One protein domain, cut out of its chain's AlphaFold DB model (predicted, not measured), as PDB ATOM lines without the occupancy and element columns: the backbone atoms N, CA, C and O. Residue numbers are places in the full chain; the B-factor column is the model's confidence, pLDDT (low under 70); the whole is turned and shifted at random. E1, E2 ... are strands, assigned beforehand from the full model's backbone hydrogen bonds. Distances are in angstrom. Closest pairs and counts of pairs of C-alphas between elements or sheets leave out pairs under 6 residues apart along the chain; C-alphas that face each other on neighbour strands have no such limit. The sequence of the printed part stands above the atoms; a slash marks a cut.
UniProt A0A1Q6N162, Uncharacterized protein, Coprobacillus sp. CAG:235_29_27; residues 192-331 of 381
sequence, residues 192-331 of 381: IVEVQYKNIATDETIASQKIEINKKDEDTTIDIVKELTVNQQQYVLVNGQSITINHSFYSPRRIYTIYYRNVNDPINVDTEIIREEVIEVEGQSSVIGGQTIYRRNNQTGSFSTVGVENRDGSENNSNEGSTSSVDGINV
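Overview. This is residues 192 to 331 of the 381 residues of an uncharacterized protein of Coprobacillus sp. CAG:235_29_27 (UniProt A0A1Q6N162). A five-strand sheet, E2, E1, E7, E5, E4 in order, curls like part of a barrel and folds about E7, bringing E2 and E1 face to face with E5 and E4; the three-strand meander E8, E9, E10 lies next to E7, its strands running roughly along the line of E7. A two-strand ribbon, E3 and E6, has the start of E3 close to the last residue of E2, and after E10 comes a tail, residues 310 to 331, with the short strand E11 apart from the other ten strands. The printed part has 140 residues, no named helix and eleven strands, E1 to E11 along the chain; the class is all strand. The five-strand sheet is mixed, the other two antiparallel. The whole is compact, radius of gyration of the C-alphas 16.0 A, and only just flat, spanning 47 by 40 by 22 A.

Along the chain. E1, residues 192 to 199, begins at C-alpha 192 (32.235, -15.055, 19.715) and is 22.5 A long. E2, residues 205 to 213, is 22.0 A long. E3 is residues 220 to 223, E4 227 to 230, E5 233 to 237 and E6 244 to 247. E7, residues 255 to 262, is 22.0 A long. E8, residues 271 to 280, is the longest strand at 28.3 A, beginning at C-alpha 271 (50.554, 8.185, 13.929). E9, residues 291 to 297, is 19.6 A long, and E10, residues 302 to 309, 21.4 A. E11, residues 324 to 326, ends at C-alpha 326 (44.686, -8.487, -5.040).

Arrangement. The largest sheet is strongly twisted and is a folded sheet, bent back on itself into two leaves that face each other, with E7 as the hinge. E1 and E2 form an antiparallel hairpin, with N 195 and O 209 at 2.8 A. E1 and E7 are parallel at 23 degrees, with N 258 and O 196 at 2.8 A. The pairing is staggered: E7 pairs with E1 over residues 255 to 260 and with E5 over 260 to 262, antiparallel, N 261 and O 236 at 2.8 A. E4 and E5 are a hairpin, with N 228 and O 235 at 2.9 A. E3 and E6 are antiparallel, with N 222 and O 245 at 2.8 A. E8, E9 and E10 make a meander, each strand the antiparallel neighbour of the one before; N 274 and O 294 are 2.9 A apart, N 293 and O 307 2.8 A. E7 and E9 are near each other, with 5 pairs of C-alphas within 10 A. The closest C-alphas of E7 and E10, Ile 255 and Glu 309, are 7.3 A apart. E11 pairs with no named strand; it is apart from E10.

Size, cuts and confidence. The C-alphas of Gln 232 and Gly 283 are the two farthest apart, at 49.9 A. The printed part has no cut. The link E10 to E11, 14 residues, is long. Mean pLDDT of the printed part is 82.0; residues 283 to 289 and 310 to 331 are under 70.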
ATOM      1  N   ILE A 192      31.340 -16.018  19.083       89.94
ATOM      2  CA  ILE A 192      32.235 -15.055  19.715       89.94
ATOM      3  C   ILE A 192      32.925 -14.224  18.640       89.94
ATOM      4  O   ILE A 192      33.441 -14.768  17.664       89.94
ATOM      5  N   VAL A 193      32.955 -12.918  18.867       89.88
ATOM      6  CA  VAL A 193      33.860 -11.976  18.210       89.88
ATOM      7  C   VAL A 193      34.952 -11.609  19.204       89.88
ATOM      8  O   VAL A 193      34.665 -11.307  20.364       89.88
ATOM      9  N   GLU A 194      36.204 -11.642  18.768       91.94
ATOM     10  CA  GLU A 194      37.337 -11.174  19.557       91.94
ATOM     11  C   GLU A 194      37.741  -9.762  19.129       91.94
ATOM     12  O   GLU A 194      37.907  -9.469  17.951       91.94
ATOM     13  N   VAL A 195      37.914  -8.876  20.102       93.81
ATOM     14  CA  VAL A 195      38.518  -7.560  19.913       93.81
ATOM     15  C   VAL A 195      39.915  -7.619  20.506       93.81
ATOM     16  O   VAL A 195      40.068  -7.830  21.708       93.81
ATOM     17  N   GLN A 196      40.931  -7.452  19.671       93.50
ATOM     18  CA  GLN A 196      42.330  -7.416  20.067       93.50
ATOM     19  C   GLN A 196      42.789  -5.963  20.172       93.50
ATOM     20  O   GLN A 196      42.660  -5.186  19.229       93.50
ATOM     21  N   TYR A 197      43.340  -5.592  21.321       95.50
ATOM     22  CA  TYR A 197      43.952  -4.289  21.545       95.50
ATOM     23  C   TYR A 197      45.458  -4.444  21.385       95.50
ATOM     24  O   TYR A 197      46.098  -5.044  22.248       95.50
ATOM     25  N   LYS A 198      46.026  -3.941  20.290       94.44
ATOM     26  CA  LYS A 198      47.439  -4.132  19.939       94.44
ATOM     27  C   LYS A 198      48.264  -2.867  20.136       94.44
ATOM     28  O   LYS A 198      47.765  -1.752  19.983       94.44
ATOM     29  N   ASN A 199      49.539  -3.034  20.467       94.00
ATOM     30  CA  ASN A 199      50.505  -1.944  20.502       94.00
ATOM     31  C   ASN A 199      50.944  -1.596  19.076       94.00
ATOM     32  O   ASN A 199      51.498  -2.434  18.377       94.00
ATOM     33  N   ILE A 200      50.753  -0.347  18.657       92.25
ATOM     34  CA  ILE A 200      51.096   0.110  17.306       92.25
ATOM     35  C   ILE A 200      52.583  -0.007  16.972       92.25
ATOM     36  O   ILE A 200      52.930  -0.094  15.798       92.25
ATOM     37  N   ALA A 201      53.464   0.017  17.973       89.81
ATOM     38  CA  ALA A 201      54.902  -0.068  17.754       89.81
ATOM     39  C   ALA A 201      55.363  -1.510  17.502       89.81
ATOM     40  O   ALA A 201      56.179  -1.730  16.610       89.81
ATOM     41  N   THR A 202      54.838  -2.467  18.275       88.12
ATOM     42  CA  THR A 202      55.331  -3.856  18.332       88.12
ATOM     43  C   THR A 202      54.375  -4.892  17.740       88.12
ATOM     44  O   THR A 202      54.751  -6.049  17.625       88.12
ATOM     45  N   ASP A 203      53.147  -4.496  17.396       85.00
ATOM     46  CA  ASP A 203      52.014  -5.371  17.046       85.00
ATOM     47  C   ASP A 203      51.620  -6.389  18.140       85.00
ATOM     48  O   ASP A 203      50.781  -7.267  17.950       85.00
ATOM     49  N   GLU A 204      52.172  -6.261  19.347       90.44
ATOM     50  CA  GLU A 204      51.835  -7.155  20.450       90.44
ATOM     51  C   GLU A 204      50.437  -6.854  20.998       90.44
ATOM     52  O   GLU A 204      50.077  -5.701  21.259       90.44
ATOM     53  N   THR A 205      49.661  -7.907  21.257       92.56
ATOM     54  CA  THR A 205      48.366  -7.804  21.935       92.56
ATOM     55  C   THR A 205      48.557  -7.370  23.391       92.56
ATOM     56  O   THR A 205      49.046  -8.124  24.229       92.56
ATOM     57  N   ILE A 206      48.112  -6.154  23.703       95.62
ATOM     58  CA  ILE A 206      48.081  -5.561  25.045       95.62
ATOM     59  C   ILE A 206      46.996  -6.236  25.893       95.62
ATOM     60  O   ILE A 206      47.201  -6.539  27.068       95.62
ATOM     61  N   ALA A 207      45.818  -6.436  25.301       94.19
ATOM     62  CA  ALA A 207      44.662  -7.083  25.909       94.19
ATOM     63  C   ALA A 207      43.710  -7.581  24.813       94.19
ATOM     64  O   ALA A 207      43.778  -7.122  23.674       94.19
ATOM     65  N   SER A 208      42.783  -8.474  25.156       94.38
ATOM     66  CA  SER A 208      41.673  -8.821  24.270       94.38
ATOM     67  C   SER A 208      40.347  -8.909  25.015       94.38
ATOM     68  O   SER A 208      40.297  -9.096  26.236       94.38
ATOM     69  N   GLN A 209      39.259  -8.739  24.273       94.06
ATOM     70  CA  GLN A 209      37.893  -8.845  24.760       94.06
ATOM     71  C   GLN A 209      37.109  -9.804  23.868       94.06
ATOM     72  O   GLN A 209      37.112  -9.677  22.650       94.06
ATOM     73  N   LYS A 210      36.397 -10.752  24.477       95.38
ATOM     74  CA  LYS A 210      35.489 -11.662  23.771       95.38
ATOM     75  C   LYS A 210      34.054 -11.179  23.940       95.38
ATOM     76  O   LYS A 210      33.584 -11.038  25.068       95.38
ATOM     77  N   ILE A 211      33.378 -10.927  22.825       95.50
ATOM     78  CA  ILE A 211      31.991 -10.471  22.753       95.50
ATOM     79  C   ILE A 211      31.138 -11.617  22.225       95.50
ATOM     80  O   ILE A 211      31.434 -12.172  21.170       95.50
ATOM     81  N   GLU A 212      30.075 -11.973  22.940       95.00
ATOM     82  CA  GLU A 212      29.072 -12.896  22.413       95.00
ATOM     83  C   GLU A 212      28.091 -12.143  21.512       95.00
ATOM     84  O   GLU A 212      27.450 -11.184  21.939       95.00
ATOM     85  N   ILE A 213      27.954 -12.610  20.274       92.31
ATOM     86  CA  ILE A 213      26.990 -12.117  19.296       92.31
ATOM     87  C   ILE A 213      25.814 -13.084  19.258       92.31
ATOM     88  O   ILE A 213      25.977 -14.255  18.919       92.31
ATOM     89  N   ASN A 214      24.625 -12.608  19.628       90.25
ATOM     90  CA  ASN A 214      23.420 -13.438  19.762       90.25
ATOM     91  C   ASN A 214      22.127 -12.755  19.267       90.25
ATOM     92  O   ASN A 214      21.045 -13.328  19.393       90.25
ATOM     93  N   LYS A 215      22.227 -11.550  18.687       86.75
ATOM     94  CA  LYS A 215      21.086 -10.748  18.221       86.75
ATOM     95  C   LYS A 215      20.994 -10.746  16.698       86.75
ATOM     96  O   LYS A 215      21.814 -10.118  16.052       86.75
ATOM     97  N   LYS A 216      20.003 -11.431  16.124       82.56
ATOM     98  CA  LYS A 216      19.842 -11.518  14.659       82.56
ATOM     99  C   LYS A 216      19.224 -10.271  14.020       82.56
ATOM    100  O   LYS A 216      19.551  -9.966  12.880       82.56
ATOM    101  N   ASP A 217      18.361  -9.573  14.756       81.06
ATOM    102  CA  ASP A 217      17.510  -8.507  14.208       81.06
ATOM    103  C   ASP A 217      18.070  -7.090  14.425       81.06
ATOM    104  O   ASP A 217      17.484  -6.116  13.958       81.06
ATOM    105  N   GLU A 218      19.187  -6.952  15.143       84.19
ATOM    106  CA  GLU A 218      19.859  -5.672  15.379       84.19
ATOM    107  C   GLU A 218      21.370  -5.860  15.536       84.19
ATOM    108  O   GLU A 218      21.843  -6.934  15.919       84.19
ATOM    109  N   ASP A 219      22.126  -4.795  15.280       88.00
ATOM    110  CA  ASP A 219      23.572  -4.805  15.455       88.00
ATOM    111  C   ASP A 219      23.963  -4.833  16.938       88.00
ATOM    112  O   ASP A 219      23.337  -4.227  17.812       88.00
ATOM    113  N   THR A 220      25.063  -5.522  17.222       92.81
ATOM    114  CA  THR A 220      25.746  -5.441  18.510       92.81
ATOM    115  C   THR A 220      26.758  -4.304  18.461       92.81
ATOM    116  O   THR A 220      27.763  -4.398  17.759       92.81
ATOM    117  N   THR A 221      26.512  -3.234  19.215       94.81
ATOM    118  CA  THR A 221      27.487  -2.152  19.393       94.81
ATOM    119  C   THR A 221      28.564  -2.566  20.396       94.81
ATOM    120  O   THR A 221      28.265  -2.990  21.513       94.81
ATOM    121  N   ILE A 222      29.822  -2.432  19.989       94.44
ATOM    122  CA  ILE A 222      31.017  -2.703  20.783       94.44
ATOM    123  C   ILE A 222      31.725  -1.368  21.022       94.44
ATOM    124  O   ILE A 222      32.190  -0.727  20.078       94.44
ATOM    125  N   ASP A 223      31.815  -0.959  22.286       94.94
ATOM    126  CA  ASP A 223      32.466   0.289  22.679       94.94
ATOM    127  C   ASP A 223      33.980   0.107  22.841       94.94
ATOM    128  O   ASP A 223      34.451  -0.809  23.518       94.94
ATOM    129  N   ILE A 224      34.746   1.031  22.266       95.31
ATOM    130  CA  ILE A 224      36.204   1.085  22.351       95.31
ATOM    131  C   ILE A 224      36.608   2.256  23.246       95.31
ATOM    132  O   ILE A 224      36.246   3.415  23.026       95.31
ATOM    133  N   VAL A 225      37.395   1.963  24.279       93.69
ATOM    134  CA  VAL A 225      37.870   2.980  25.222       93.69
ATOM    135  C   VAL A 225      39.043   3.766  24.641       93.69
ATOM    136  O   VAL A 225      39.908   3.216  23.973       93.69
ATOM    137  N   LYS A 226      39.131   5.068  24.920       96.31
ATOM    138  CA  LYS A 226      40.237   5.897  24.401       96.31
ATOM    139  C   LYS A 226      41.569   5.675  25.114       96.31
ATOM    140  O   LYS A 226      42.615   5.984  24.556       96.31
ATOM    141  N   GLU A 227      41.526   5.167  26.340       96.38
ATOM    142  CA  GLU A 227      42.693   4.983  27.196       96.38
ATOM    143  C   GLU A 227      42.625   3.611  27.862       96.38
ATOM    144  O   GLU A 227      41.561   3.180  28.314       96.38
ATOM    145  N   LEU A 228      43.772   2.944  27.946       94.19
ATOM    146  CA  LEU A 228      43.949   1.672  28.634       94.19
ATOM    147  C   LEU A 228      45.125   1.785  29.603       94.19
ATOM    148  O   LEU A 228      46.110   2.475  29.346       94.19
ATOM    149  N   THR A 229      45.034   1.092  30.734       95.69
ATOM    150  CA  THR A 229      46.176   0.880  31.630       95.69
ATOM    151  C   THR A 229      46.326  -0.610  31.866       95.69
ATOM    152  O   THR A 229      45.455  -1.231  32.473       95.69
ATOM    153  N   VAL A 230      47.427  -1.178  31.385       93.75
ATOM    154  CA  VAL A 230      47.734  -2.608  31.486       93.75
ATOM    155  C   VAL A 230      49.170  -2.736  31.971       93.75
ATOM    156  O   VAL A 230      50.051  -2.033  31.488       93.75
ATOM    157  N   ASN A 231      49.408  -3.583  32.973       92.50
ATOM    158  CA  ASN A 231      50.743  -3.810  33.545       92.50
ATOM    159  C   ASN A 231      51.488  -2.515  33.934       92.50
ATOM    160  O   ASN A 231      52.687  -2.391  33.713       92.50
ATOM    161  N   GLN A 232      50.772  -1.544  34.521       93.50
ATOM    162  CA  GLN A 232      51.285  -0.216  34.913       93.50
ATOM    163  C   GLN A 232      51.736   0.682  33.746       93.50
ATOM    164  O   GLN A 232      52.191   1.800  33.981       93.50
ATOM    165  N   GLN A 233      51.568   0.241  32.500       94.88
ATOM    166  CA  GLN A 233      51.783   1.058  31.312       94.88
ATOM    167  C   GLN A 233      50.468   1.700  30.871       94.88
ATOM    168  O   GLN A 233      49.398   1.096  30.973       94.88
ATOM    169  N   GLN A 234      50.556   2.938  30.395       97.31
ATOM    170  CA  GLN A 234      49.420   3.691  29.877       97.31
ATOM    171  C   GLN A 234      49.455   3.702  28.356       97.31
ATOM    172  O   GLN A 234      50.499   3.934  27.745       97.31
ATOM    173  N   TYR A 235      48.289   3.492  27.762       98.12
ATOM    174  CA  TYR A 235      48.105   3.418  26.327       98.12
ATOM    175  C   TYR A 235      46.947   4.312  25.900       98.12
ATOM    176  O   TYR A 235      45.921   4.374  26.579       98.12
ATOM    177  N   VAL A 236      47.102   4.977  24.760       97.81
ATOM    178  CA  VAL A 236      46.081   5.837  24.150       97.81
ATOM    179  C   VAL A 236      45.708   5.310  22.772       97.81
ATOM    180  O   VAL A 236      46.572   4.820  22.045       97.81
ATOM    181  N   LEU A 237      44.424   5.383  22.426       97.69
ATOM    182  CA  LEU A 237      43.913   4.968  21.123       97.69
ATOM    183  C   LEU A 237      44.614   5.771  20.018       97.69
ATOM    184  O   LEU A 237      44.672   7.000  20.086       97.69
ATOM    185  N   VAL A 238      45.150   5.077  19.014       96.81
ATOM    186  CA  VAL A 238      45.775   5.725  17.852       96.81
ATOM    187  C   VAL A 238      44.697   6.431  17.025       96.81
ATOM    188  O   VAL A 238      43.589   5.908  16.879       96.81
ATOM    189  N   ASN A 239      45.022   7.612  16.490       95.25
ATOM    190  CA  ASN A 239      44.110   8.419  15.677       95.25
ATOM    191  C   ASN A 239      43.606   7.653  14.439       95.25
ATOM    192  O   ASN A 239      44.217   6.678  14.012       95.25
ATOM    193  N   GLY A 240      42.484   8.092  13.863       90.75
ATOM    194  CA  GLY A 240      41.893   7.478  12.663       90.75
ATOM    195  C   GLY A 240      40.995   6.263  12.928       90.75
ATOM    196  O   GLY A 240      40.440   5.694  11.997       90.75
ATOM    197  N   GLN A 241      40.802   5.866  14.192       92.38
ATOM    198  CA  GLN A 241      39.944   4.736  14.562       92.38
ATOM    199  C   GLN A 241      38.622   5.196  15.184       92.38
ATOM    200  O   GLN A 241      38.592   6.122  15.998       92.38
ATOM    201  N   SER A 242      37.536   4.497  14.848       89.88
ATOM    202  CA  SER A 242      36.246   4.672  15.515       89.88
ATOM    203  C   SER A 242      36.305   4.187  16.967       89.88
ATOM    204  O   SER A 242      36.986   3.214  17.292       89.88
ATOM    205  N   ILE A 243      35.550   4.853  17.842       92.38
ATOM    206  CA  ILE A 243      35.371   4.439  19.241       92.38
ATOM    207  C   ILE A 243      34.184   3.485  19.437       92.38
ATOM    208  O   ILE A 243      33.900   3.080  20.559       92.38
ATOM    209  N   THR A 244      33.480   3.146  18.362       92.81
ATOM    210  CA  THR A 244      32.355   2.210  18.364       92.81
ATOM    211  C   THR A 244      32.421   1.336  17.122       92.81
ATOM    212  O   THR A 244      32.610   1.847  16.015       92.81
ATOM    213  N   ILE A 245      32.209   0.037  17.290       90.50
ATOM    214  CA  ILE A 245      32.031  -0.914  16.192       90.50
ATOM    215  C   ILE A 245      30.590  -1.406  16.241       90.50
ATOM    216  O   ILE A 245      30.153  -1.909  17.273       90.50
ATOM    217  N   ASN A 246      29.866  -1.304  15.131       90.19
ATOM    218  CA  ASN A 246      28.576  -1.971  14.986       90.19
ATOM    219  C   ASN A 246      28.798  -3.308  14.285       90.19
ATOM    220  O   ASN A 246      29.309  -3.361  13.166       90.19
ATOM    221  N   HIS A 247      28.467  -4.391  14.978       87.69
ATOM    222  CA  HIS A 247      28.629  -5.742  14.476       87.69
ATOM    223  C   HIS A 247      27.267  -6.398  14.264       87.69
ATOM    224  O   HIS A 247      26.595  -6.780  15.223       87.69
ATOM    225  N   SER A 248      26.877  -6.562  13.003       85.56
ATOM    226  CA  SER A 248      25.710  -7.369  12.648       85.56
ATOM    227  C   SER A 248      25.961  -8.845  12.950       85.56
ATOM    228  O   SER A 248      27.054  -9.345  12.700       85.56
ATOM    229  N   PHE A 249      24.939  -9.588  13.385       84.06
ATOM    230  CA  PHE A 249      25.023 -11.053  13.505       84.06
ATOM    231  C   PHE A 249      25.408 -11.735  12.192       84.06
ATOM    232  O   PHE A 249      26.053 -12.782  12.193       84.06
ATOM    233  N   TYR A 250      25.046 -11.125  11.071       80.12
ATOM    234  CA  TYR A 250      25.402 -11.602   9.745       80.12
ATOM    235  C   TYR A 250      26.697 -10.964   9.231       80.12
ATOM    236  O   TYR A 250      27.031 -11.076   8.060       80.12
ATOM    237  N   SER A 251      27.485 -10.292  10.063       78.94
ATOM    238  CA  SER A 251      28.854  -9.972   9.677       78.94
ATOM    239  C   SER A 251      29.691 -11.258   9.700       78.94
ATOM    240  O   SER A 251      29.560 -12.059  10.631       78.94
ATOM    241  N   PRO A 252      30.545 -11.504   8.694       73.31
ATOM    242  CA  PRO A 252      31.439 -12.661   8.698       73.31
ATOM    243  C   PRO A 252      32.660 -12.432   9.601       73.31
ATOM    244  O   PRO A 252      33.324 -13.393   9.982       73.31
ATOM    245  N   ARG A 253      32.932 -11.174   9.975       78.62
ATOM    246  CA  ARG A 253      34.132 -10.770  10.711       78.62
ATOM    247  C   ARG A 253      34.133 -11.403  12.103       78.62
ATOM    248  O   ARG A 253      33.117 -11.409  12.796       78.62
ATOM    249  N   ARG A 254      35.258 -11.975  12.524       82.69
ATOM    250  CA  ARG A 254      35.387 -12.619  13.849       82.69
ATOM    251  C   ARG A 254      36.423 -11.964  14.743       82.69
ATOM    252  O   ARG A 254      36.359 -12.149  15.955       82.69
ATOM    253  N   ILE A 255      37.319 -11.178  14.159       84.00
ATOM    254  CA  ILE A 255      38.367 -10.461  14.872       84.00
ATOM    255  C   ILE A 255      38.309  -8.988  14.473       84.00
ATOM    256  O   ILE A 255      38.137  -8.672  13.296       84.00
ATOM    257  N   TYR A 256      38.428  -8.106  15.462       88.56
ATOM    258  CA  TYR A 256      38.685  -6.683  15.272       88.56
ATOM    259  C   TYR A 256      39.967  -6.302  15.994       88.56
ATOM    260  O   TYR A 256      40.092  -6.510  17.199       88.56
ATOM    261  N   THR A 257      40.890  -5.681  15.283       90.81
ATOM    262  CA  THR A 257      42.171  -5.216  15.801       90.81
ATOM    263  C   THR A 257      42.110  -3.717  15.990       90.81
ATOM    264  O   THR A 257      41.884  -2.969  15.037       90.81
ATOM    265  N   ILE A 258      42.333  -3.261  17.214       94.50
ATOM    266  CA  ILE A 258      42.360  -1.851  17.582       94.50
ATOM    267  C   ILE A 258      43.756  -1.497  18.074       94.50
ATOM    268  O   ILE A 258      44.273  -2.112  19.007       94.50
ATOM    269  N   TYR A 259      44.348  -0.466  17.484       95.69
ATOM    270  CA  TYR A 259      45.711  -0.066  17.803       95.69
ATOM    271  C   TYR A 259      45.764   1.013  18.878       95.69
ATOM    272  O   TYR A 259      45.079   2.036  18.807       95.69
ATOM    273  N   TYR A 260      46.642   0.808  19.849       97.25
ATOM    274  CA  TYR A 260      46.987   1.778  20.872       97.25
ATOM    275  C   TYR A 260      48.475   2.093  20.824       97.25
ATOM    276  O   TYR A 260      49.306   1.252  20.489       97.25
ATOM    277  N   ARG A 261      48.818   3.306  21.236       96.94
ATOM    278  CA  ARG A 261      50.191   3.748  21.437       96.94
ATOM    279  C   ARG A 261      50.490   3.818  22.922       96.94
ATOM    280  O   ARG A 261      49.707   4.394  23.678       96.94
ATOM    281  N   ASN A 262      51.632   3.284  23.342       96.75
ATOM    282  CA  ASN A 262      52.139   3.543  24.687       96.75
ATOM    283  C   ASN A 262      52.415   5.049  24.835       96.75
ATOM    284  O   ASN A 262      53.077   5.639  23.989       96.75
ATOM    285  N   VAL A 263      51.937   5.699  25.897       95.69
ATOM    286  CA  VAL A 263      52.101   7.160  26.050       95.69
ATOM    287  C   VAL A 263      53.562   7.614  26.022       95.69
ATOM    288  O   VAL A 263      53.827   8.734  25.584       95.69
ATOM    289  N   ASN A 264      54.485   6.733  26.419       93.88
ATOM    290  CA  ASN A 264      55.928   6.962  26.437       93.88
ATOM    291  C   ASN A 264      56.624   6.614  25.113       93.88
ATOM    292  O   ASN A 264      57.846   6.664  25.067       93.88
ATOM    293  N   ASP A 265      55.887   6.254  24.062       92.81
ATOM    294  CA  ASP A 265      56.416   6.081  22.709       92.81
ATOM    295  C   ASP A 265      56.353   7.424  21.956       92.81
ATOM    296  O   ASP A 265      55.260   7.835  21.536       92.81
ATOM    297  N   PRO A 266      57.489   8.134  21.803       88.56
ATOM    298  CA  PRO A 266      57.527   9.416  21.113       88.56
ATOM    299  C   PRO A 266      57.505   9.268  19.589       88.56
ATOM    300  O   PRO A 266      57.192  10.236  18.904       88.56
ATOM    301  N   ILE A 267      57.835   8.090  19.049       88.12
ATOM    302  CA  ILE A 267      57.986   7.873  17.605       88.12
ATOM    303  C   ILE A 267      56.616   7.851  16.938       88.12
ATOM    304  O   ILE A 267      56.423   8.468  15.894       88.12
ATOM    305  N   ASN A 268      55.647   7.182  17.565       88.88
ATOM    306  CA  ASN A 268      54.309   7.019  16.996       88.88
ATOM    307  C   ASN A 268      53.306   8.093  17.462       88.88
ATOM    308  O   ASN A 268      52.097   7.921  17.311       88.88
ATOM    309  N   VAL A 269      53.769   9.193  18.073       91.12
ATOM    310  CA  VAL A 269      52.882  10.218  18.661       91.12
ATOM    311  C   VAL A 269      51.935  10.852  17.639       91.12
ATOM    312  O   VAL A 269      50.787  11.132  17.976       91.12
ATOM    313  N   ASP A 270      52.406  11.022  16.405       92.69
ATOM    314  CA  ASP A 270      51.661  11.597  15.281       92.69
ATOM    315  C   ASP A 270      51.276  10.519  14.253       92.69
ATOM    316  O   ASP A 270      51.277  10.734  13.042       92.69
ATOM    317  N   THR A 271      51.014   9.306  14.745       92.69
ATOM    318  CA  THR A 271      50.554   8.185  13.929       92.69
ATOM    319  C   THR A 271      49.032   8.127  13.892       92.69
ATOM    320  O   THR A 271      48.354   8.308  14.908       92.69
ATOM    321  N   GLU A 272      48.494   7.799  12.726       94.75
ATOM    322  CA  GLU A 272      47.096   7.430  12.543       94.75
ATOM    323  C   GLU A 272      46.958   6.072  11.859       94.75
ATOM    324  O   GLU A 272      47.861   5.609  11.159       94.75
ATOM    325  N   ILE A 273      45.802   5.453  12.066       93.50
ATOM    326  CA  ILE A 273      45.369   4.247  11.381       93.50
ATOM    327  C   ILE A 273      44.506   4.618  10.181       93.50
ATOM    328  O   ILE A 273      43.611   5.458  10.274       93.50
ATOM    329  N   ILE A 274      44.757   3.932   9.073       90.44
ATOM    330  CA  ILE A 274      43.948   3.985   7.862       90.44
ATOM    331  C   ILE A 274      43.436   2.570   7.605       90.44
ATOM    332  O   ILE A 274      44.227   1.628   7.550       90.44
ATOM    333  N   ARG A 275      42.117   2.409   7.488       87.38
ATOM    334  CA  ARG A 275      41.472   1.135   7.159       87.38
ATOM    335  C   ARG A 275      40.950   1.184   5.746       87.38
ATOM    336  O   ARG A 275      40.205   2.093   5.390       87.38
ATOM    337  N   GLU A 276      41.340   0.186   4.987       86.44
ATOM    338  CA  GLU A 276      40.874  -0.068   3.641       86.44
ATOM    339  C   GLU A 276      39.985  -1.292   3.652       86.44
ATOM    340  O   GLU A 276      40.387  -2.323   4.176       86.44
ATOM    341  N   GLU A 277      38.811  -1.198   3.050       84.56
ATOM    342  CA  GLU A 277      37.957  -2.343   2.771       84.56
ATOM    343  C   GLU A 277      37.799  -2.495   1.261       84.56
ATOM    344  O   GLU A 277      37.355  -1.572   0.569       84.56
ATOM    345  N   VAL A 278      38.158  -3.671   0.748       81.44
ATOM    346  CA  VAL A 278      38.000  -4.000  -0.671       81.44
ATOM    347  C   VAL A 278      36.539  -4.330  -0.944       81.44
ATOM    348  O   VAL A 278      35.990  -5.288  -0.394       81.44
ATOM    349  N   ILE A 279      35.918  -3.549  -1.826       79.06
ATOM    350  CA  ILE A 279      34.499  -3.683  -2.162       79.06
ATOM    351  C   ILE A 279      34.355  -4.447  -3.474       79.06
ATOM    352  O   ILE A 279      33.731  -5.501  -3.518       79.06
ATOM    353  N   GLU A 280      34.971  -3.967  -4.550       79.50
ATOM    354  CA  GLU A 280      34.866  -4.587  -5.871       79.50
ATOM    355  C   GLU A 280      36.246  -4.793  -6.480       79.50
ATOM    356  O   GLU A 280      37.040  -3.858  -6.572       79.50
ATOM    357  N   VAL A 281      36.487  -6.008  -6.964       76.94
ATOM    358  CA  VAL A 281      37.648  -6.375  -7.773       76.94
ATOM    359  C   VAL A 281      37.134  -7.137  -8.985       76.94
ATOM    360  O   VAL A 281      36.197  -7.934  -8.895       76.94
ATOM    361  N   GLU A 282      37.724  -6.880 -10.146       75.19
ATOM    362  CA  GLU A 282      37.354  -7.602 -11.356       75.19
ATOM    363  C   GLU A 282      37.902  -9.028 -11.337       75.19
ATOM    364  O   GLU A 282      39.087  -9.247 -11.126       75.19
ATOM    365  N   GLY A 283      37.027 -10.005 -11.574       65.62
ATOM    366  CA  GLY A 283      37.422 -11.405 -11.746       65.62
ATOM    367  C   GLY A 283      37.834 -12.153 -10.473       65.62
ATOM    368  O   GLY A 283      37.991 -13.366 -10.548       65.62
ATOM    369  N   GLN A 284      37.951 -11.492  -9.314       65.50
ATOM    370  CA  GLN A 284      38.406 -12.109  -8.059       65.50
ATOM    371  C   GLN A 284      37.492 -11.752  -6.878       65.50
ATOM    372  O   GLN A 284      37.315 -10.586  -6.539       65.50
ATOM    373  N   SER A 285      36.894 -12.770  -6.242       59.31
ATOM    374  CA  SER A 285      35.916 -12.598  -5.152       59.31
ATOM    375  C   SER A 285      36.431 -12.968  -3.757       59.31
ATOM    376  O   SER A 285      35.772 -12.642  -2.769       59.31
ATOM    377  N   SER A 286      37.589 -13.629  -3.655       58.44
ATOM    378  CA  SER A 286      38.125 -14.192  -2.405       58.44
ATOM    379  C   SER A 286      38.524 -13.145  -1.365       58.44
ATOM    380  O   SER A 286      38.451 -13.420  -0.171       58.44
ATOM    381  N   VAL A 287      38.887 -11.937  -1.797       58.72
ATOM    382  CA  VAL A 287      39.374 -10.864  -0.914       58.72
ATOM    383  C   VAL A 287      38.299  -9.848  -0.509       58.72
ATOM    384  O   VAL A 287      38.564  -8.927   0.260       58.72
ATOM    385  N   ILE A 288      37.075  -9.985  -1.028       65.19
ATOM    386  CA  ILE A 288      36.030  -8.976  -0.844       65.19
ATOM    387  C   ILE A 288      35.524  -8.950   0.607       65.19
ATOM    388  O   ILE A 288      35.144  -9.983   1.173       65.19
ATOM    389  N   GLY A 289      35.471  -7.749   1.191       63.69
ATOM    390  CA  GLY A 289      35.143  -7.520   2.603       63.69
ATOM    391  C   GLY A 289      36.307  -7.791   3.565       63.69
ATOM    392  O   GLY A 289      36.141  -7.666   4.786       63.69
ATOM    393  N   GLY A 290      37.477  -8.167   3.031       70.81
ATOM    394  CA  GLY A 290      38.740  -8.103   3.754       70.81
ATOM    395  C   GLY A 290      39.119  -6.649   4.021       70.81
ATOM    396  O   GLY A 290      38.849  -5.767   3.200       70.81
ATOM    397  N   GLN A 291      39.715  -6.410   5.186       75.62
ATOM    398  CA  GLN A 291      40.252  -5.109   5.545       75.62
ATOM    399  C   GLN A 291      41.766  -5.154   5.651       75.62
ATOM    400  O   GLN A 291      42.307  -5.983   6.381       75.62
ATOM    401  N   THR A 292      42.435  -4.197   5.026       77.94
ATOM    402  CA  THR A 292      43.848  -3.944   5.297       77.94
ATOM    403  C   THR A 292      43.982  -2.724   6.191       77.94
ATOM    404  O   THR A 292      43.304  -1.709   6.015       77.94
ATOM    405  N   ILE A 293      44.844  -2.837   7.196       82.44
ATOM    406  CA  ILE A 293      45.089  -1.796   8.183       82.44
ATOM    407  C   ILE A 293      46.497  -1.263   7.985       82.44
ATOM    408  O   ILE A 293      47.486  -1.995   8.076       82.44
ATOM    409  N   TYR A 294      46.578   0.041   7.781       84.69
ATOM    410  CA  TYR A 294      47.823   0.770   7.622       84.69
ATOM    411  C   TYR A 294      48.024   1.716   8.786       84.69
ATOM    412  O   TYR A 294      47.066   2.216   9.380       84.69
ATOM    413  N   ARG A 295      49.289   2.024   9.052       87.75
ATOM    414  CA  ARG A 295      49.670   3.181   9.853       87.75
ATOM    415  C   ARG A 295      50.365   4.215   8.979       87.75
ATOM    416  O   ARG A 295      51.235   3.863   8.177       87.75
ATOM    417  N   ARG A 296      50.010   5.482   9.181       88.19
ATOM    418  CA  ARG A 296      50.696   6.651   8.624       88.19
ATOM    419  C   ARG A 296      51.270   7.467   9.768       88.19
ATOM    420  O   ARG A 296      50.544   7.812  10.695       88.19
ATOM    421  N   ASN A 297      52.560   7.775   9.715       89.31
ATOM    422  CA  ASN A 297      53.158   8.783  10.586       89.31
ATOM    423  C   ASN A 297      53.088  10.139   9.876       89.31
ATOM    424  O   ASN A 297      53.727  10.320   8.841       89.31
ATOM    425  N   ASN A 298      52.313  11.078  10.410       87.12
ATOM    426  CA  ASN A 298      52.076  12.378   9.776       87.12
ATOM    427  C   ASN A 298      53.274  13.324   9.863       87.12
ATOM    428  O   ASN A 298      53.422  14.206   9.017       87.12
ATOM    429  N   GLN A 299      54.175  13.099  10.817       84.12
ATOM    430  CA  GLN A 299      55.404  13.866  10.935       84.12
ATOM    431  C   GLN A 299      56.432  13.461   9.871       84.12
ATOM    432  O   GLN A 299      57.120  14.322   9.322       84.12
ATOM    433  N   THR A 300      56.564  12.162   9.585       83.19
ATOM    434  CA  THR A 300      57.563  11.644   8.632       83.19
ATOM    435  C   THR A 300      56.997  11.341   7.246       83.19
ATOM    436  O   THR A 300      57.765  11.153   6.305       83.19
ATOM    437  N   GLY A 301      55.672  11.251   7.109       79.62
ATOM    438  CA  GLY A 301      54.991  10.767   5.908       79.62
ATOM    439  C   GLY A 301      55.154   9.262   5.663       79.62
ATOM    440  O   GLY A 301      54.849   8.790   4.571       79.62
ATOM    441  N   SER A 302      55.670   8.497   6.633       79.06
ATOM    442  CA  SER A 302      55.946   7.065   6.463       79.06
ATOM    443  C   SER A 302      54.672   6.223   6.561       79.06
ATOM    444  O   SER A 302      53.883   6.406   7.490       79.06
ATOM    445  N   PHE A 303      54.522   5.256   5.650       81.81
ATOM    446  CA  PHE A 303      53.424   4.287   5.616       81.81
ATOM    447  C   PHE A 303      53.933   2.871   5.861       81.81
ATOM    448  O   PHE A 303      55.040   2.519   5.457       81.81
ATOM    449  N   SER A 304      53.110   2.051   6.507       78.62
ATOM    450  CA  SER A 304      53.330   0.604   6.586       78.62
ATOM    451  C   SER A 304      52.016  -0.117   6.857       78.62
ATOM    452  O   SER A 304      51.161   0.401   7.580       78.62
ATOM    453  N   THR A 305      51.874  -1.312   6.296       78.19
ATOM    454  CA  THR A 305      50.817  -2.251   6.672       78.19
ATOM    455  C   THR A 305      51.106  -2.776   8.073       78.19
ATOM    456  O   THR A 305      52.235  -3.171   8.361       78.19
ATOM    457  N   VAL A 306      50.104  -2.755   8.949       77.12
ATOM    458  CA  VAL A 306      50.213  -3.276  10.324       77.12
ATOM    459  C   VAL A 306      49.354  -4.509  10.550       77.12
ATOM    460  O   VAL A 306      49.655  -5.301  11.428       77.12
ATOM    461  N   GLY A 307      48.318  -4.716   9.741       72.38
ATOM    462  CA  GLY A 307      47.537  -5.941   9.805       72.38
ATOM    463  C   GLY A 307      46.617  -6.101   8.611       72.38
ATOM    464  O   GLY A 307      46.284  -5.131   7.932       72.38
ATOM    465  N   VAL A 308      46.194  -7.339   8.384       70.44
ATOM    466  CA  VAL A 308      45.143  -7.675   7.428       70.44
ATOM    467  C   VAL A 308      44.115  -8.531   8.150       70.44
ATOM    468  O   VAL A 308      44.462  -9.530   8.777       70.44
ATOM    469  N   GLU A 309      42.856  -8.130   8.068       70.88
ATOM    470  CA  GLU A 309      41.720  -8.838   8.641       70.88
ATOM    471  C   GLU A 309      40.900  -9.419   7.500       70.88
ATOM    472  O   GLU A 309      40.176  -8.695   6.807       70.88
ATOM    473  N   ASN A 310      40.983 -10.735   7.302       64.56
ATOM    474  CA  ASN A 310      40.110 -11.370   6.332       64.56
ATOM    475  C   ASN A 310      38.653 -11.263   6.762       64.56
ATOM    476  O   ASN A 310      38.298 -11.104   7.934       64.56
ATOM    477  N   ARG A 311      37.785 -11.414   5.767       62.19
ATOM    478  CA  ARG A 311      36.337 -11.453   5.930       62.19
ATOM    479  C   ARG A 311      35.894 -12.427   7.032       62.19
ATOM    480  O   ARG A 311      34.976 -12.103   7.773       62.19
ATOM    481  N   ASP A 312      36.528 -13.592   7.145       53.78
ATOM    482  CA  ASP A 312      36.241 -14.629   8.147       53.78
ATOM    483  C   ASP A 312      37.018 -14.454   9.468       53.78
ATOM    484  O   ASP A 312      36.863 -15.251  10.394       53.78
ATOM    485  N   GLY A 313      37.824 -13.393   9.577       51.16
ATOM    486  CA  GLY A 313      38.701 -13.118  10.711       51.16
ATOM    487  C   GLY A 313      39.983 -13.951  10.744       51.16
ATOM    488  O   GLY A 313      40.679 -13.894  11.753       51.16
ATOM    489  N   SER A 314      40.305 -14.721   9.698       52.59
ATOM    490  CA  SER A 314      41.630 -15.335   9.574       52.59
ATOM    491  C   SER A 314      42.705 -14.271   9.309       52.59
ATOM    492  O   SER A 314      42.449 -13.250   8.666       52.59
ATOM    493  N   GLU A 315      43.914 -14.494   9.821       45.59
ATOM    494  CA  GLU A 315      45.083 -13.699   9.438       45.59
ATOM    495  C   GLU A 315      45.559 -14.162   8.055       45.59
ATOM    496  O   GLU A 315      45.618 -15.365   7.783       45.59
ATOM    497  N   ASN A 316      45.904 -13.225   7.169       49.97
ATOM    498  CA  ASN A 316      46.577 -13.581   5.922       49.97
ATOM    499  C   ASN A 316      48.013 -13.998   6.220       49.97
ATOM    500  O   ASN A 316      48.805 -13.196   6.711       49.97
ATOM    501  N   ASN A 317      48.367 -15.231   5.860       37.78
ATOM    502  CA  ASN A 317      49.768 -15.608   5.764       37.78
ATOM    503  C   ASN A 317      50.390 -14.845   4.591       37.78
ATOM    504  O   ASN A 317      49.932 -14.954   3.452       37.78
ATOM    505  N   SER A 318      51.459 -14.099   4.866       39.81
ATOM    506  CA  SER A 318      52.380 -13.615   3.844       39.81
ATOM    507  C   SER A 318      52.972 -14.831   3.139       39.81
ATOM    508  O   SER A 318      53.916 -15.448   3.631       39.81
ATOM    509  N   ASN A 319      52.373 -15.240   2.024       38.03
ATOM    510  CA  ASN A 319      52.912 -16.339   1.240       38.03
ATOM    511  C   ASN A 319      54.147 -15.801   0.501       38.03
ATOM    512  O   ASN A 319      54.020 -15.195  -0.564       38.03
ATOM    513  N   GLU A 320      55.326 -15.933   1.112       43.00
ATOM    514  CA  GLU A 320      56.605 -15.673   0.450       43.00
ATOM    515  C   GLU A 320      56.664 -16.536  -0.821       43.00
ATOM    516  O   GLU A 320      56.695 -17.763  -0.748       43.00
ATOM    517  N   GLY A 321      56.618 -15.895  -1.994       49.62
ATOM    518  CA  GLY A 321      56.656 -16.575  -3.295       49.62
ATOM    519  C   GLY A 321      55.392 -16.469  -4.155       49.62
ATOM    520  O   GLY A 321      55.373 -17.062  -5.229       49.62
ATOM    521  N   SER A 322      54.362 -15.721  -3.739       59.38
ATOM    522  CA  SER A 322      53.248 -15.407  -4.647       59.38
ATOM    523  C   SER A 322      53.705 -14.491  -5.786       59.38
ATOM    524  O   SER A 322      54.371 -13.486  -5.540       59.38
ATOM    525  N   THR A 323      53.301 -14.792  -7.021       67.94
ATOM    526  CA  THR A 323      53.483 -13.910  -8.190       67.94
ATOM    527  C   THR A 323      52.273 -13.019  -8.451       67.94
ATOM    528  O   THR A 323      52.216 -12.312  -9.460       67.94
ATOM    529  N   SER A 324      51.269 -13.058  -7.571       62.88
ATOM    530  CA  SER A 324      50.115 -12.178  -7.677       62.88
ATOM    531  C   SER A 324      49.516 -11.770  -6.333       62.88
ATOM    532  O   SER A 324      49.579 -12.492  -5.333       62.88
ATOM    533  N   SER A 325      48.894 -10.594  -6.322       68.25
ATOM    534  CA  SER A 325      48.076 -10.136  -5.200       68.25
ATOM    535  C   SER A 325      46.889  -9.326  -5.679       68.25
ATOM    536  O   SER A 325      46.997  -8.552  -6.635       68.25
ATOM    537  N   VAL A 326      45.792  -9.430  -4.942       65.50
ATOM    538  CA  VAL A 326      44.686  -8.487  -5.040       65.50
ATOM    539  C   VAL A 326      44.803  -7.528  -3.893       65.50
ATOM    540  O   VAL A 326      44.687  -7.916  -2.735       65.50
ATOM    541  N   ASP A 327      45.034  -6.273  -4.232       68.75
ATOM    542  CA  ASP A 327      45.076  -5.197  -3.259       68.75
ATOM    543  C   ASP A 327      46.060  -5.401  -2.081       68.75
ATOM    544  O   ASP A 327      45.865  -4.897  -0.975       68.75
ATOM    545  N   GLY A 328      47.149  -6.137  -2.324       55.34
ATOM    546  CA  GLY A 328      48.167  -6.461  -1.319       55.34
ATOM    547  C   GLY A 328      47.864  -7.718  -0.501       55.34
ATOM    548  O   GLY A 328      48.669  -8.097   0.345       55.34
ATOM    549  N   ILE A 329      46.745  -8.396  -0.774       61.81
ATOM    550  CA  ILE A 329      46.444  -9.736  -0.269       61.81
ATOM    551  C   ILE A 329      46.929 -10.753  -1.302       61.81
ATOM    552  O   ILE A 329      46.470 -10.747  -2.449       61.81
ATOM    553  N   ASN A 330      47.865 -11.621  -0.911       56.09
ATOM    554  CA  ASN A 330      48.347 -12.688  -1.786       56.09
ATOM    555  C   ASN A 330      47.188 -13.624  -2.127       56.09
ATOM    556  O   ASN A 330      46.490 -14.113  -1.238       56.09
ATOM    557  N   VAL A 331      46.989 -13.870  -3.417       51.12
ATOM    558  CA  VAL A 331      46.026 -14.866  -3.882       51.12
ATOM    559  C   VAL A 331      46.803 -16.157  -4.083       51.12
ATOM    560  O   VAL A 331      47.866 -16.136  -4.699       51.12
TER     561      VAL A 331